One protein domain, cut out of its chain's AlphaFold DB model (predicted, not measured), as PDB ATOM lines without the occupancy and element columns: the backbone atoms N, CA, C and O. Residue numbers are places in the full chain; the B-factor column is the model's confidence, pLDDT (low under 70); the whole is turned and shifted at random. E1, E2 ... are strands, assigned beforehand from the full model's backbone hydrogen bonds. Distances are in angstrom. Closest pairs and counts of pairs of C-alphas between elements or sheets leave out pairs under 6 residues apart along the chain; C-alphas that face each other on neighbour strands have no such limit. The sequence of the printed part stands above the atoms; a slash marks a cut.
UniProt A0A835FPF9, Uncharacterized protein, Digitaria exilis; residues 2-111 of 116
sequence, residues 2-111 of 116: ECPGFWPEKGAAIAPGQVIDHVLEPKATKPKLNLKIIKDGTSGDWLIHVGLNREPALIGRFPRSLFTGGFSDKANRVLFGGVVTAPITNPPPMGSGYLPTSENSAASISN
ATOM      1  N   GLU A   2     179.523 166.096 169.555       72.44
ATOM      2  CA  GLU A   2     179.412 164.858 168.784       72.44
ATOM      3  C   GLU A   2     178.048 164.860 168.091       72.44
ATOM      4  O   GLU A   2     177.021 165.042 168.743       72.44
ATOM      5  N   CYS A   3     178.028 164.723 166.765       81.06
ATOM      6  CA  CYS A   3     176.802 164.618 165.978       81.06
ATOM      7  C   CYS A   3     176.828 163.268 165.245       81.06
ATOM      8  O   CYS A   3     177.336 163.206 164.128       81.06
ATOM      9  N   PRO A   4     176.331 162.175 165.860       82.06
ATOM     10  CA  PRO A   4     176.541 160.814 165.352       82.06
ATOM     11  C   PRO A   4     175.987 160.559 163.943       82.06
ATOM     12  O   PRO A   4     176.481 159.692 163.230       82.06
ATOM     13  N   GLY A   5     174.965 161.315 163.531       91.56
ATOM     14  CA  GLY A   5     174.390 161.219 162.188       91.56
ATOM     15  C   GLY A   5     175.117 162.049 161.124       91.56
ATOM     16  O   GLY A   5     174.844 161.898 159.939       91.56
ATOM     17  N   PHE A   6     176.025 162.942 161.507       94.38
ATOM     18  CA  PHE A   6     176.689 163.826 160.558       94.38
ATOM     19  C   PHE A   6     178.061 163.280 160.178       94.38
ATOM     20  O   PHE A   6     178.904 163.030 161.038       94.38
ATOM     21  N   TRP A   7     178.299 163.120 158.881       95.06
ATOM     22  CA  TRP A   7     179.585 162.694 158.341       95.06
ATOM     23  C   TRP A   7     180.341 163.925 157.833       95.06
ATOM     24  O   TRP A   7     179.948 164.490 156.806       95.06
ATOM     25  N   PRO A   8     181.387 164.381 158.548       94.75
ATOM     26  CA  PRO A   8     182.104 165.598 158.190       94.75
ATOM     27  C   PRO A   8     182.914 165.418 156.906       94.75
ATOM     28  O   PRO A   8     183.493 164.360 156.657       94.75
ATOM     29  N   GLU A   9     182.989 166.480 156.108       96.00
ATOM     30  CA  GLU A   9     183.840 166.525 154.923       96.00
ATOM     31  C   GLU A   9     185.296 166.790 155.328       96.00
ATOM     32  O   GLU A   9     185.589 167.626 156.193       96.00
ATOM     33  N   LYS A  10     186.238 166.068 154.714       94.25
ATOM     34  CA  LYS A  10     187.648 166.156 155.102       94.25
ATOM     35  C   LYS A  10     188.204 167.538 154.752       94.25
ATOM     36  O   LYS A  10     188.184 167.950 153.599       94.25
ATOM     37  N   GLY A  11     188.770 168.223 155.745       93.12
ATOM     38  CA  GLY A  11     189.371 169.548 155.551       93.12
ATOM     39  C   GLY A  11     188.364 170.702 155.505       93.12
ATOM     40  O   GLY A  11     188.748 171.817 155.156       93.12
ATOM     41  N   ALA A  12     187.099 170.467 155.870       93.56
ATOM     42  CA  ALA A  12     186.114 171.532 156.011       93.56
ATOM     43  C   ALA A  12     186.572 172.590 157.035       93.56
ATOM     44  O   ALA A  12     186.969 172.267 158.153       93.56
ATOM     45  N   ALA A  13     186.486 173.869 156.656       89.75
ATOM     46  CA  ALA A  13     186.905 174.993 157.502       89.75
ATOM     47  C   ALA A  13     185.893 175.357 158.608       89.75
ATOM     48  O   ALA A  13     186.202 176.157 159.490       89.75
ATOM     49  N   ILE A  14     184.668 174.836 158.514       90.25
ATOM     50  CA  ILE A  14     183.587 175.043 159.479       90.25
ATOM     51  C   ILE A  14     183.020 173.672 159.833       90.25
ATOM     52  O   ILE A  14     182.711 172.889 158.935       90.25
ATOM     53  N   ALA A  15     182.850 173.403 161.126       89.50
ATOM     54  CA  ALA A  15     182.221 172.184 161.628       89.50
ATOM     55  C   ALA A  15     180.944 172.488 162.437       89.50
ATOM     56  O   ALA A  15     180.828 173.564 163.034       89.50
ATOM     57  N   PRO A  16     179.978 171.553 162.513       87.50
ATOM     58  CA  PRO A  16     178.839 171.686 163.417       87.50
ATOM     59  C   PRO A  16     179.274 171.919 164.870       87.50
ATOM     60  O   PRO A  16     180.165 171.247 165.390       87.50
ATOM     61  N   GLY A  17     178.632 172.880 165.535       83.44
ATOM     62  CA  GLY A  17     178.966 173.266 166.908       83.44
ATOM     63  C   GLY A  17     180.214 174.143 167.048       83.44
ATOM     64  O   GLY A  17     180.596 174.448 168.176       83.44
ATOM     65  N   GLN A  18     180.844 174.555 165.945       85.31
ATOM     66  CA  GLN A  18     181.918 175.543 165.977       85.31
ATOM     67  C   GLN A  18     181.397 176.894 166.474       85.31
ATOM     68  O   GLN A  18     180.336 177.365 166.059       85.31
ATOM     69  N   VAL A  19     182.176 177.528 167.349       81.25
ATOM     70  CA  VAL A  19     181.902 178.885 167.818       81.25
ATOM     71  C   VAL A  19     182.153 179.857 166.667       81.25
ATOM     72  O   VAL A  19     183.232 179.867 166.072       81.25
ATOM     73  N   ILE A  20     181.150 180.673 166.346       79.94
ATOM     74  CA  ILE A  20     181.331 181.831 165.469       79.94
ATOM     75  C   ILE A  20     181.901 182.936 166.349       79.94
ATOM     76  O   ILE A  20     181.166 183.650 167.028       79.94
ATOM     77  N   ASP A  21     183.226 182.996 166.398       67.31
ATOM     78  CA  ASP A  21     183.943 183.930 167.251       67.31
ATOM     79  C   ASP A  21     183.889 185.330 166.633       67.31
ATOM     80  O   ASP A  21     184.614 185.606 165.686       67.31
ATOM     81  N   HIS A  22     182.947 186.153 167.099       63.78
ATOM     82  CA  HIS A  22     182.938 187.617 167.014       63.78
ATOM     83  C   HIS A  22     181.769 188.159 167.851       63.78
ATOM     84  O   HIS A  22     180.609 188.109 167.439       63.78
ATOM     85  N   VAL A  23     182.074 188.712 169.029       57.09
ATOM     86  CA  VAL A  23     181.120 189.532 169.790       57.09
ATOM     87  C   VAL A  23     181.002 190.869 169.069       57.09
ATOM     88  O   VAL A  23     181.970 191.623 168.995       57.09
ATOM     89  N   LEU A  24     179.836 191.145 168.490       60.41
ATOM     90  CA  LEU A  24     179.627 192.375 167.739       60.41
ATOM     91  C   LEU A  24     178.968 193.471 168.561       60.41
ATOM     92  O   LEU A  24     177.927 193.275 169.187       60.41
ATOM     93  N   GLU A  25     179.541 194.660 168.425       61.75
ATOM     94  CA  GLU A  25     178.895 195.936 168.707       61.75
ATOM     95  C   GLU A  25     177.632 196.103 167.823       61.75
ATOM     96  O   GLU A  25     177.656 195.732 166.646       61.75
ATOM     97  N   PRO A  26     176.542 196.728 168.309       59.12
ATOM     98  CA  PRO A  26     175.266 196.883 167.581       59.12
ATOM     99  C   PRO A  26     175.353 197.537 166.204       59.12
ATOM    100  O   PRO A  26     174.445 197.402 165.385       59.12
ATOM    101  N   LYS A  27     176.410 198.320 165.976       62.03
ATOM    102  CA  LYS A  27     176.628 199.088 164.744       62.03
ATOM    103  C   LYS A  27     177.653 198.441 163.812       62.03
ATOM    104  O   LYS A  27     177.906 198.981 162.739       62.03
ATOM    105  N   ALA A  28     178.249 197.317 164.207       69.88
ATOM    106  CA  ALA A  28     179.203 196.596 163.381       69.88
ATOM    107  C   ALA A  28     178.493 195.750 162.313       69.88
ATOM    108  O   ALA A  28     177.355 195.303 162.482       69.88
ATOM    109  N   THR A  29     179.182 195.508 161.196       76.31
ATOM    110  CA  THR A  29     178.698 194.603 160.152       76.31
ATOM    111  C   THR A  29     178.552 193.192 160.712       76.31
ATOM    112  O   THR A  29     179.523 192.591 161.167       76.31
ATOM    113  N   LYS A  30     177.333 192.651 160.653       77.38
ATOM    114  CA  LYS A  30     177.036 191.299 161.134       77.38
ATOM    115  C   LYS A  30     177.636 190.230 160.226       77.38
ATOM    116  O   LYS A  30     177.448 190.336 159.009       77.38
ATOM    117  N   PRO A  31     178.296 189.185 160.771       82.50
ATOM    118  CA  PRO A  31     178.676 188.050 159.965       82.50
ATOM    119  C   PRO A  31     177.415 187.382 159.423       82.50
ATOM    120  O   PRO A  31     176.410 187.225 160.120       82.50
ATOM    121  N   LYS A  32     177.480 186.980 158.161       88.38
ATOM    122  CA  LYS A  32     176.426 186.256 157.464       88.38
ATOM    123  C   LYS A  32     176.820 184.794 157.383       88.38
ATOM    124  O   LYS A  32     177.856 184.462 156.808       88.38
ATOM    125  N   LEU A  33     175.996 183.932 157.964       90.44
ATOM    126  CA  LEU A  33     176.112 182.491 157.803       90.44
ATOM    127  C   LEU A  33     175.209 182.065 156.645       90.44
ATOM    128  O   LEU A  33     173.987 182.035 156.780       90.44
ATOM    129  N   ASN A  34     175.812 181.745 155.508       93.56
ATOM    130  CA  ASN A  34     175.104 181.220 154.350       93.56
ATOM    131  C   ASN A  34     175.005 179.695 154.484       93.56
ATOM    132  O   ASN A  34     176.029 179.025 154.630       93.56
ATOM    133  N   LEU A  35     173.785 179.156 154.434       93.25
ATOM    134  CA  LEU A  35     173.495 177.725 154.546       93.25
ATOM    135  C   LEU A  35     172.810 177.242 153.268       93.25
ATOM    136  O   LEU A  35     171.836 177.845 152.820       93.25
ATOM    137  N   LYS A  36     173.285 176.128 152.712       94.12
ATOM    138  CA  LYS A  36     172.634 175.432 151.601       94.12
ATOM    139  C   LYS A  36     172.560 173.940 151.904       94.12
ATOM    140  O   LYS A  36     173.559 173.318 152.259       94.12
ATOM    141  N   ILE A  37     171.365 173.381 151.755       92.06
ATOM    142  CA  ILE A  37     171.078 171.962 151.966       92.06
ATOM    143  C   ILE A  37     170.653 171.393 150.617       92.06
ATOM    144  O   ILE A  37     169.753 171.934 149.982       92.06
ATOM    145  N   ILE A  38     171.333 170.343 150.161       92.06
ATOM    146  CA  ILE A  38     171.101 169.735 148.846       92.06
ATOM    147  C   ILE A  38     170.931 168.239 149.036       92.06
ATOM    148  O   ILE A  38     171.758 167.613 149.692       92.06
ATOM    149  N   LYS A  39     169.899 167.653 148.435       90.50
ATOM    150  CA  LYS A  39     169.813 166.201 148.320       90.50
ATOM    151  C   LYS A  39     170.647 165.746 147.131       90.50
ATOM    152  O   LYS A  39     170.399 166.179 146.010       90.50
ATOM    153  N   ASP A  40     171.634 164.897 147.373       91.75
ATOM    154  CA  ASP A  40     172.419 164.309 146.299       91.75
ATOM    155  C   ASP A  40     171.555 163.333 145.490       91.75
ATOM    156  O   ASP A  40     170.938 162.422 146.046       91.75
ATOM    157  N   GLY A  41     171.505 163.517 144.172       89.06
ATOM    158  CA  GLY A  41     170.690 162.688 143.283       89.06
ATOM    159  C   GLY A  41     171.210 161.256 143.145       89.06
ATOM    160  O   GLY A  41     170.435 160.359 142.824       89.06
ATOM    161  N   THR A  42     172.503 161.029 143.400       91.44
ATOM    162  CA  THR A  42     173.135 159.713 143.243       91.44
ATOM    163  C   THR A  42     173.068 158.884 144.523       91.44
ATOM    164  O   THR A  42     172.546 157.773 144.504       91.44
ATOM    165  N   SER A  43     173.576 159.402 145.643       92.44
ATOM    166  CA  SER A  43     173.560 158.688 146.931       92.44
ATOM    167  C   SER A  43     172.234 158.829 147.684       92.44
ATOM    168  O   SER A  43     171.862 157.966 148.480       92.44
ATOM    169  N   GLY A  44     171.496 159.915 147.438       90.62
ATOM    170  CA  GLY A  44     170.349 160.310 148.248       90.62
ATOM    171  C   GLY A  44     170.720 160.921 149.601       90.62
ATOM    172  O   GLY A  44     169.810 161.172 150.393       90.62
ATOM    173  N   ASP A  45     172.010 161.143 149.871       93.38
ATOM    174  CA  ASP A  45     172.487 161.826 151.072       93.38
ATOM    175  C   ASP A  45     172.086 163.303 151.053       93.38
ATOM    176  O   ASP A  45     171.973 163.936 150.001       93.38
ATOM    177  N   TRP A  46     171.922 163.885 152.236       92.38
ATOM    178  CA  TRP A  46     171.692 165.318 152.383       92.38
ATOM    179  C   TRP A  46     173.018 166.030 152.632       92.38
ATOM    180  O   TRP A  46     173.607 165.924 153.708       92.38
ATOM    181  N   LEU A  47     173.491 166.760 151.628       94.94
ATOM    182  CA  LEU A  47     174.733 167.520 151.641       94.94
ATOM    183  C   LEU A  47     174.527 168.881 152.303       94.94
ATOM    184  O   LEU A  47     173.634 169.645 151.924       94.94
ATOM    185  N   ILE A  48     175.402 169.213 153.248       95.62
ATOM    186  CA  ILE A  48     175.350 170.461 154.008       95.62
ATOM    187  C   ILE A  48     176.502 171.356 153.572       95.62
ATOM    188  O   ILE A  48     177.672 170.999 153.714       95.62
ATOM    189  N   HIS A  49     176.165 172.537 153.061       96.38
ATOM    190  CA  HIS A  49     177.131 173.549 152.660       96.38
ATOM    191  C   HIS A  49     176.987 174.783 153.541       96.38
ATOM    192  O   HIS A  49     175.876 175.275 153.751       96.38
ATOM    193  N   VAL A  50     178.110 175.300 154.032       95.81
ATOM    194  CA  VAL A  50     178.142 176.450 154.937       95.81
ATOM    195  C   VAL A  50     179.235 177.425 154.517       95.81
ATOM    196  O   VAL A  50     180.332 177.024 154.132       95.81
ATOM    197  N   GLY A  51     178.938 178.720 154.598       94.06
ATOM    198  CA  GLY A  51     179.890 179.797 154.339       94.06
ATOM    199  C   GLY A  51     179.696 180.948 155.319       94.06
ATOM    200  O   GLY A  51     178.622 181.538 155.383       94.06
ATOM    201  N   LEU A  52     180.738 181.286 156.080       91.88
ATOM    202  CA  LEU A  52     180.758 182.492 156.911       91.88
ATOM    203  C   LEU A  52     181.311 183.661 156.088       91.88
ATOM    204  O   LEU A  52     182.493 183.646 155.745       91.88
ATOM    205  N   ASN A  53     180.464 184.639 155.759       90.06
ATOM    206  CA  ASN A  53     180.775 185.794 154.903       90.06
ATOM    207  C   ASN A  53     181.304 185.433 153.502       90.06
ATOM    208  O   ASN A  53     182.020 186.215 152.884       90.06
ATOM    209  N   ARG A  54     180.976 184.238 153.007       92.31
ATOM    210  CA  ARG A  54     181.443 183.710 151.718       92.31
ATOM    211  C   ARG A  54     180.440 182.728 151.134       92.31
ATOM    212  O   ARG A  54     179.485 182.345 151.815       92.31
ATOM    213  N   GLU A  55     180.693 182.303 149.902       94.62
ATOM    214  CA  GLU A  55     179.918 181.246 149.260       94.62
ATOM    215  C   GLU A  55     179.953 179.941 150.080       94.62
ATOM    216  O   GLU A  55     181.018 179.574 150.595       94.62
ATOM    217  N   PRO A  56     178.811 179.242 150.242       95.56
ATOM    218  CA  PRO A  56     178.759 177.980 150.969       95.56
ATOM    219  C   PRO A  56     179.628 176.894 150.328       95.56
ATOM    220  O   PRO A  56     179.453 176.556 149.159       95.56
ATOM    221  N   ALA A  57     180.506 176.284 151.123       97.12
ATOM    222  CA  ALA A  57     181.288 175.112 150.734       97.12
ATOM    223  C   ALA A  57     180.784 173.867 151.472       97.12
ATOM    224  O   ALA A  57     180.239 173.988 152.569       97.12
ATOM    225  N   LEU A  58     180.959 172.681 150.882       97.31
ATOM    226  CA  LEU A  58     180.561 171.414 151.499       97.31
ATOM    227  C   LEU A  58     181.307 171.220 152.826       97.31
ATOM    228  O   LEU A  58     182.536 171.235 152.856       97.31
ATOM    229  N   ILE A  59     180.560 171.028 153.915       96.94
ATOM    230  CA  ILE A  59     181.124 170.743 155.244       96.94
ATOM    231  C   ILE A  59     180.863 169.307 155.708       96.94
ATOM    232  O   ILE A  59     181.442 168.858 156.695       96.94
ATOM    233  N   GLY A  60     179.989 168.583 155.012       96.62
ATOM    234  CA  GLY A  60     179.661 167.194 155.303       96.62
ATOM    235  C   GLY A  60     178.259 166.825 154.842       96.62
ATOM    236  O   GLY A  60     177.631 167.545 154.058       96.62
ATOM    237  N   ARG A  61     177.774 165.683 155.321       95.94
ATOM    238  CA  ARG A  61     176.516 165.085 154.866       95.94
ATOM    239  C   ARG A  61     175.787 164.331 155.971       95.94
ATOM    240  O   ARG A  61     176.414 163.799 156.883       95.94
ATOM    241  N   PHE A  62     174.468 164.242 155.848       94.19
ATOM    242  CA  PHE A  62     173.655 163.254 156.555       94.19
ATOM    243  C   PHE A  62     173.338 162.101 155.598       94.19
ATOM    244  O   PHE A  62     172.693 162.345 154.572       94.19
ATOM    245  N   PRO A  63     173.762 160.863 155.909       94.19
ATOM    246  CA  PRO A  63     173.465 159.709 155.076       94.19
ATOM    247  C   PRO A  63     171.967 159.511 154.853       94.19
ATOM    248  O   PRO A  63     171.172 159.636 155.791       94.19
ATOM    249  N   ARG A  64     171.580 159.104 153.638       92.06
ATOM    250  CA  ARG A  64     170.192 158.738 153.296       92.06
ATOM    251  C   ARG A  64     169.594 157.756 154.307       92.06
ATOM    252  O   ARG A  64     168.418 157.857 154.645       92.06
ATOM    253  N   SER A  65     170.406 156.816 154.790       91.06
ATOM    254  CA  SER A  65     170.001 155.747 155.710       91.06
ATOM    255  C   SER A  65     169.505 156.238 157.070       91.06
ATOM    256  O   SER A  65     168.863 155.470 157.782       91.06
ATOM    257  N   LEU A  66     169.774 157.493 157.444       91.25
ATOM    258  CA  LEU A  66     169.236 158.087 158.671       91.25
ATOM    259  C   LEU A  66     167.747 158.425 158.570       91.25
ATOM    260  O   LEU A  66     167.089 158.605 159.592       91.25
ATOM    261  N   PHE A  67     167.214 158.522 157.353       87.50
ATOM    262  CA  PHE A  67     165.840 158.934 157.110       87.50
ATOM    263  C   PHE A  67     164.980 157.714 156.782       87.50
ATOM    264  O   PHE A  67     165.134 157.068 155.747       87.50
ATOM    265  N   THR A  68     164.039 157.396 157.665       81.50
ATOM    266  CA  THR A  68     163.041 156.337 157.459       81.50
ATOM    267  C   THR A  68     161.712 156.926 157.005       81.50
ATOM    268  O   THR A  68     161.412 158.061 157.345       81.50
ATOM    269  N   GLY A  69     160.878 156.148 156.307       70.38
ATOM    270  CA  GLY A  69     159.494 156.527 155.993       70.38
ATOM    271  C   GLY A  69     159.371 157.759 155.090       70.38
ATOM    272  O   GLY A  69     159.129 158.852 155.577       70.38
ATOM    273  N   GLY A  70     159.534 157.597 153.773       73.38
ATOM    274  CA  GLY A  70     159.326 158.640 152.748       73.38
ATOM    275  C   GLY A  70     160.293 159.840 152.773       73.38
ATOM    276  O   GLY A  70     160.556 160.434 151.730       73.38
ATOM    277  N   PHE A  71     160.880 160.168 153.928       72.31
ATOM    278  CA  PHE A  71     161.841 161.259 154.121       72.31
ATOM    279  C   PHE A  71     163.199 160.999 153.460       72.31
ATOM    280  O   PHE A  71     163.958 161.934 153.210       72.31
ATOM    281  N   SER A  72     163.504 159.738 153.142       76.62
ATOM    282  CA  SER A  72     164.664 159.381 152.325       76.62
ATOM    283  C   SER A  72     164.488 159.789 150.860       76.62
ATOM    284  O   SER A  72     165.475 160.034 150.169       76.62
ATOM    285  N   ASP A  73     163.252 159.917 150.375       78.31
ATOM    286  CA  ASP A  73     162.960 160.232 148.977       78.31
ATOM    287  C   ASP A  73     162.805 161.727 148.749       78.31
ATOM    288  O   ASP A  73     163.434 162.263 147.833       78.31
ATOM    289  N   LYS A  74     162.052 162.409 149.616       79.00
ATOM    290  CA  LYS A  74     161.848 163.857 149.541       79.00
ATOM    291  C   LYS A  74     161.634 164.486 150.912       79.00
ATOM    292  O   LYS A  74     161.043 163.876 151.804       79.00
ATOM    293  N   ALA A  75     162.037 165.746 151.051       78.50
ATOM    294  CA  ALA A  75     161.552 166.577 152.144       78.50
ATOM    295  C   ALA A  75     160.084 166.943 151.873       78.50
ATOM    296  O   ALA A  75     159.723 167.310 150.759       78.50
ATOM    297  N   ASN A  76     159.223 166.840 152.885       79.69
ATOM    298  CA  ASN A  76     157.825 167.277 152.785       79.69
ATOM    299  C   ASN A  76     157.565 168.606 153.514       79.69
ATOM    300  O   ASN A  76     156.476 169.165 153.393       79.69
ATOM    301  N   ARG A  77     158.539 169.082 154.301       80.56
ATOM    302  CA  ARG A  77     158.481 170.311 155.094       80.56
ATOM    303  C   ARG A  77     159.882 170.886 155.254       80.56
ATOM    304  O   ARG A  77     160.847 170.142 155.406       80.56
ATOM    305  N   VAL A  78     159.956 172.211 155.288       79.19
ATOM    306  CA  VAL A  78     161.146 172.967 155.681       79.19
ATOM    307  C   VAL A  78     160.797 173.705 156.966       79.19
ATOM    308  O   VAL A  78     159.831 174.466 156.997       79.19
ATOM    309  N   LEU A  79     161.549 173.445 158.034       82.62
ATOM    310  CA  LEU A  79     161.434 174.167 159.296       82.62
ATOM    311  C   LEU A  79     162.752 174.879 159.567       82.62
ATOM    312  O   LEU A  79     163.824 174.288 159.445       82.62
ATOM    313  N   PHE A  80     162.654 176.139 159.967       79.06
ATOM    314  CA  PHE A  80     163.781 176.923 160.438       79.06
ATOM    315  C   PHE A  80     163.408 177.570 161.772       79.06
ATOM    316  O   PHE A  80     162.294 178.063 161.944       79.06
ATOM    317  N   GLY A  81     164.346 177.581 162.713       78.25
ATOM    318  CA  GLY A  81     164.180 178.213 164.012       78.25
ATOM    319  C   GLY A  81     165.476 178.177 164.810       78.25
ATOM    320  O   GLY A  81     166.487 177.641 164.360       78.25
ATOM    321  N   GLY A  82     165.436 178.753 166.007       73.31
ATOM    322  CA  GLY A  82     166.509 178.650 166.989       73.31
ATOM    323  C   GLY A  82     166.030 177.860 168.198       73.31
ATOM    324  O   GLY A  82     164.913 178.067 168.667       73.31
ATOM    325  N   VAL A  83     166.881 176.978 168.713       73.50
ATOM    326  CA  VAL A  83     166.710 176.378 170.039       73.50
ATOM    327  C   VAL A  83     167.856 176.867 170.902       73.50
ATOM    328  O   VAL A  83     169.011 176.854 170.478       73.50
ATOM    329  N   VAL A  84     167.526 177.311 172.108       71.06
ATOM    330  CA  VAL A  84     168.502 177.759 173.093       71.06
ATOM    331  C   VAL A  84     168.342 176.892 174.330       71.06
ATOM    332  O   VAL A  84     167.238 176.706 174.837       71.06
ATOM    333  N   THR A  85     169.451 176.340 174.806       73.38
ATOM    334  CA  THR A  85     169.502 175.569 176.047       73.38
ATOM    335  C   THR A  85     170.659 176.105 176.866       73.38
ATOM    336  O   THR A  85     171.776 176.202 176.363       73.38
ATOM    337  N   ALA A  86     170.389 176.471 178.116       77.12
ATOM    338  CA  ALA A  86     171.394 176.983 179.031       77.12
ATOM    339  C   ALA A  86     171.240 176.318 180.406       77.12
ATOM    340  O   ALA A  86     170.111 176.017 180.810       77.12
ATOM    341  N   PRO A  87     172.345 176.079 181.133       81.19
ATOM    342  CA  PRO A  87     172.283 175.695 182.536       81.19
ATOM    343  C   PRO A  87     171.539 176.749 183.364       81.19
ATOM    344  O   PRO A  87     171.642 177.944 183.090       81.19
ATOM    345  N   ILE A  88     170.828 176.314 184.410       82.81
ATOM    346  CA  ILE A  88     170.165 177.231 185.356       82.81
ATOM    347  C   ILE A  88     171.210 178.082 186.091       82.81
ATOM    348  O   ILE A  88     170.999 179.266 186.342       82.81
ATOM    349  N   THR A  89     172.351 177.482 186.430       89.38
ATOM    350  CA  THR A  89     173.459 178.142 187.118       89.38
ATOM    351  C   THR A  89     174.556 178.523 186.129       89.38
ATOM    352  O   THR A  89     175.052 177.680 185.388       89.38
ATOM    353  N   ASN A  90     174.963 179.795 186.149       82.75
ATOM    354  CA  ASN A  90     176.024 180.346 185.298       82.75
ATOM    355  C   ASN A  90     175.819 180.080 183.785       82.75
ATOM    356  O   ASN A  90     176.677 179.459 183.148       82.75
ATOM    357  N   PRO A  91     174.681 180.508 183.198       80.19
ATOM    358  CA  PRO A  91     174.456 180.348 181.768       80.19
ATOM    359  C   PRO A  91     175.526 181.115 180.973       80.19
ATOM    360  O   PRO A  91     175.917 182.213 181.380       80.19
ATOM    361  N   PRO A  92     176.001 180.582 179.832       72.06
ATOM    362  CA  PRO A  92     176.887 181.343 178.963       72.06
ATOM    363  C   PRO A  92     176.160 182.599 178.450       72.06
ATOM    364  O   PRO A  92     174.934 182.568 178.302       72.06
ATOM    365  N   PRO A  93     176.874 183.699 178.145       71.19
ATOM    366  CA  PRO A  93     176.263 184.874 177.531       71.19
ATOM    367  C   PRO A  93     175.502 184.479 176.258       71.19
ATOM    368  O   PRO A  93     176.073 183.879 175.347       71.19
ATOM    369  N   MET A  94     174.205 184.789 176.200       70.88
ATOM    370  CA  MET A  94     173.349 184.447 175.063       70.88
ATOM    371  C   MET A  94     173.035 185.704 174.256       70.88
ATOM    372  O   MET A  94     172.263 186.561 174.686       70.88
ATOM    373  N   GLY A  95     173.621 185.802 173.065       69.81
ATOM    374  CA  GLY A  95     173.432 186.950 172.184       69.81
ATOM    375  C   GLY A  95     174.116 188.220 172.695       69.81
ATOM    376  O   GLY A  95     175.034 188.175 173.507       69.81
ATOM    377  N   SER A  96     173.688 189.367 172.173       71.00
ATOM    378  CA  SER A  96     174.337 190.659 172.413       71.00
ATOM    379  C   SER A  96     173.751 191.441 173.599       71.00
ATOM    380  O   SER A  96     174.286 192.483 173.960       71.00
ATOM    381  N   GLY A  97     172.643 190.980 174.193       74.94
ATOM    382  CA  GLY A  97     171.929 191.686 175.269       74.94
ATOM    383  C   GLY A  97     171.130 192.920 174.821       74.94
ATOM    384  O   GLY A  97     170.483 193.560 175.648       74.94
ATOM    385  N   TYR A  98     171.135 193.252 173.526       76.62
ATOM    386  CA  TYR A  98     170.380 194.383 172.987       76.62
ATOM    387  C   TYR A  98     168.914 194.019 172.745       76.62
ATOM    388  O   TYR A  98     168.595 192.939 172.245       76.62
ATOM    389  N   LEU A  99     168.018 194.956 173.062       76.81
ATOM    390  CA  LEU A  99     166.609 194.842 172.696       76.81
ATOM    391  C   LEU A  99     166.456 194.911 171.167       76.81
ATOM    392  O   LEU A  99     167.158 195.708 170.541       76.81
ATOM    393  N   PRO A 100     165.519 194.148 170.571       75.88
ATOM    394  CA  PRO A 100     165.280 194.104 169.129       75.88
ATOM    395  C   PRO A 100     164.529 195.357 168.630       75.88
ATOM    396  O   PRO A 100     163.479 195.262 168.002       75.88
ATOM    397  N   THR A 101     165.021 196.555 168.946       80.69
ATOM    398  CA  THR A 101     164.376 197.842 168.618       80.69
ATOM    399  C   THR A 101     164.735 198.361 167.227       80.69
ATOM    400  O   THR A 101     164.155 199.335 166.758       80.69
ATOM    401  N   SER A 102     165.695 197.723 166.558       74.75
ATOM    402  CA  SER A 102     166.107 198.031 165.186       74.75
ATOM    403  C   SER A 102     166.554 196.770 164.447       74.75
ATOM    404  O   SER A 102     167.000 195.802 165.065       74.75
ATOM    405  N   GLU A 103     166.528 196.784 163.118       71.31
ATOM    406  CA  GLU A 103     166.937 195.634 162.291       71.31
ATOM    407  C   GLU A 103     168.389 195.181 162.561       71.31
ATOM    408  O   GLU A 103     168.737 194.002 162.466       71.31
ATOM    409  N   ASN A 104     169.240 196.107 163.013       72.81
ATOM    410  CA  ASN A 104     170.635 195.832 163.344       72.81
ATOM    411  C   ASN A 104     170.871 195.422 164.807       72.81
ATOM    412  O   ASN A 104     171.984 195.047 165.154       72.81
ATOM    413  N   SER A 105     169.835 195.331 165.637       73.75
ATOM    414  CA  SER A 105     169.986 194.970 167.057       73.75
ATOM    415  C   SER A 105     169.885 193.470 167.375       73.75
ATOM    416  O   SER A 105     170.390 193.047 168.411       73.75
ATOM    417  N   ALA A 106     169.325 192.647 166.475       77.31
ATOM    418  CA  ALA A 106     169.125 191.205 166.693       77.31
ATOM    419  C   ALA A 106     169.596 190.340 165.510       77.31
ATOM    420  O   ALA A 106     169.802 190.843 164.407       77.31
ATOM    421  N   ALA A 107     169.791 189.035 165.710       79.19
ATOM    422  CA  ALA A 107     170.040 188.122 164.593       79.19
ATOM    423  C   ALA A 107     168.818 188.075 163.658       79.19
ATOM    424  O   ALA A 107     167.679 188.108 164.122       79.19
ATOM    425  N   SER A 108     169.053 187.991 162.352       82.50
ATOM    426  CA  SER A 108     167.998 187.902 161.344       82.50
ATOM    427  C   SER A 108     168.290 186.779 160.356       82.50
ATOM    428  O   SER A 108     169.435 186.353 160.192       82.50
ATOM    429  N   ILE A 109     167.232 186.296 159.708       85.62
ATOM    430  CA  ILE A 109     167.308 185.334 158.611       85.62
ATOM    431  C   ILE A 109     166.633 185.957 157.403       85.62
ATOM    432  O   ILE A 109     165.563 186.551 157.506       85.62
ATOM    433  N   SER A 110     167.274 185.814 156.254       87.56
ATOM    434  CA  SER A 110     166.823 186.369 154.984       87.56
ATOM    435  C   SER A 110     167.175 185.412 153.851       87.56
ATOM    436  O   SER A 110     167.994 184.513 154.037       87.56
ATOM    437  N   ASN A 111     166.620 185.650 152.661       88.31
ATOM    438  CA  ASN A 111     166.955 184.919 151.435       88.31
ATOM    439  C   ASN A 111     166.696 183.402 151.521       88.31
ATOM    440  O   ASN A 111     167.455 182.607 150.971       88.31
TER     441      ASN A 111
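Overview. This is residues 2 to 111 of the 116 residues of an uncharacterized protein of Digitaria exilis (UniProt A0A835FPF9). With little regular structure, this model is a small, strongly twisted three-strand sheet, E1 E2 E3, among long loops. Residues 7 to 8 pair with E3, and residues 87 to 93 stick out. The printed part has 110 residues, 20 of them in named elements, no named helix, and an all-strand, antiparallel meander, each strand the neighbour of the one before. It is loose, radius of gyration of the C-alphas 16.8 A, spanning 45 by 34 by 30 A.

Along the chain. After residues 2 to 32, E1 runs from Leu 33 at (176.112, 182.491, 157.803) to Lys 39, 19.9 A. E2, residues 46 to 52, spans 19.9 A. E3, residues 57 to 62, spans 15.3 A, ending at C-alpha 62 (173.655, 163.254, 156.555).

Arrangement. E1 and E2 form an antiparallel hairpin at 165 degrees; N 36 and O 49 are 2.9 A apart, within hydrogen-bond range. Hairpin E2 and E3, antiparallel at 146 degrees, has N 48 and O 60 at 2.9 A, within hydrogen-bond range. E1 and E3 are edge strands.

Size, cuts and confidence. The farthest C-alphas, Thr 42 and Thr 89, are 47.6 A apart. The printed part has no cut. Neither link is long. Residues 21 to 28 and 95 have pLDDT under 70.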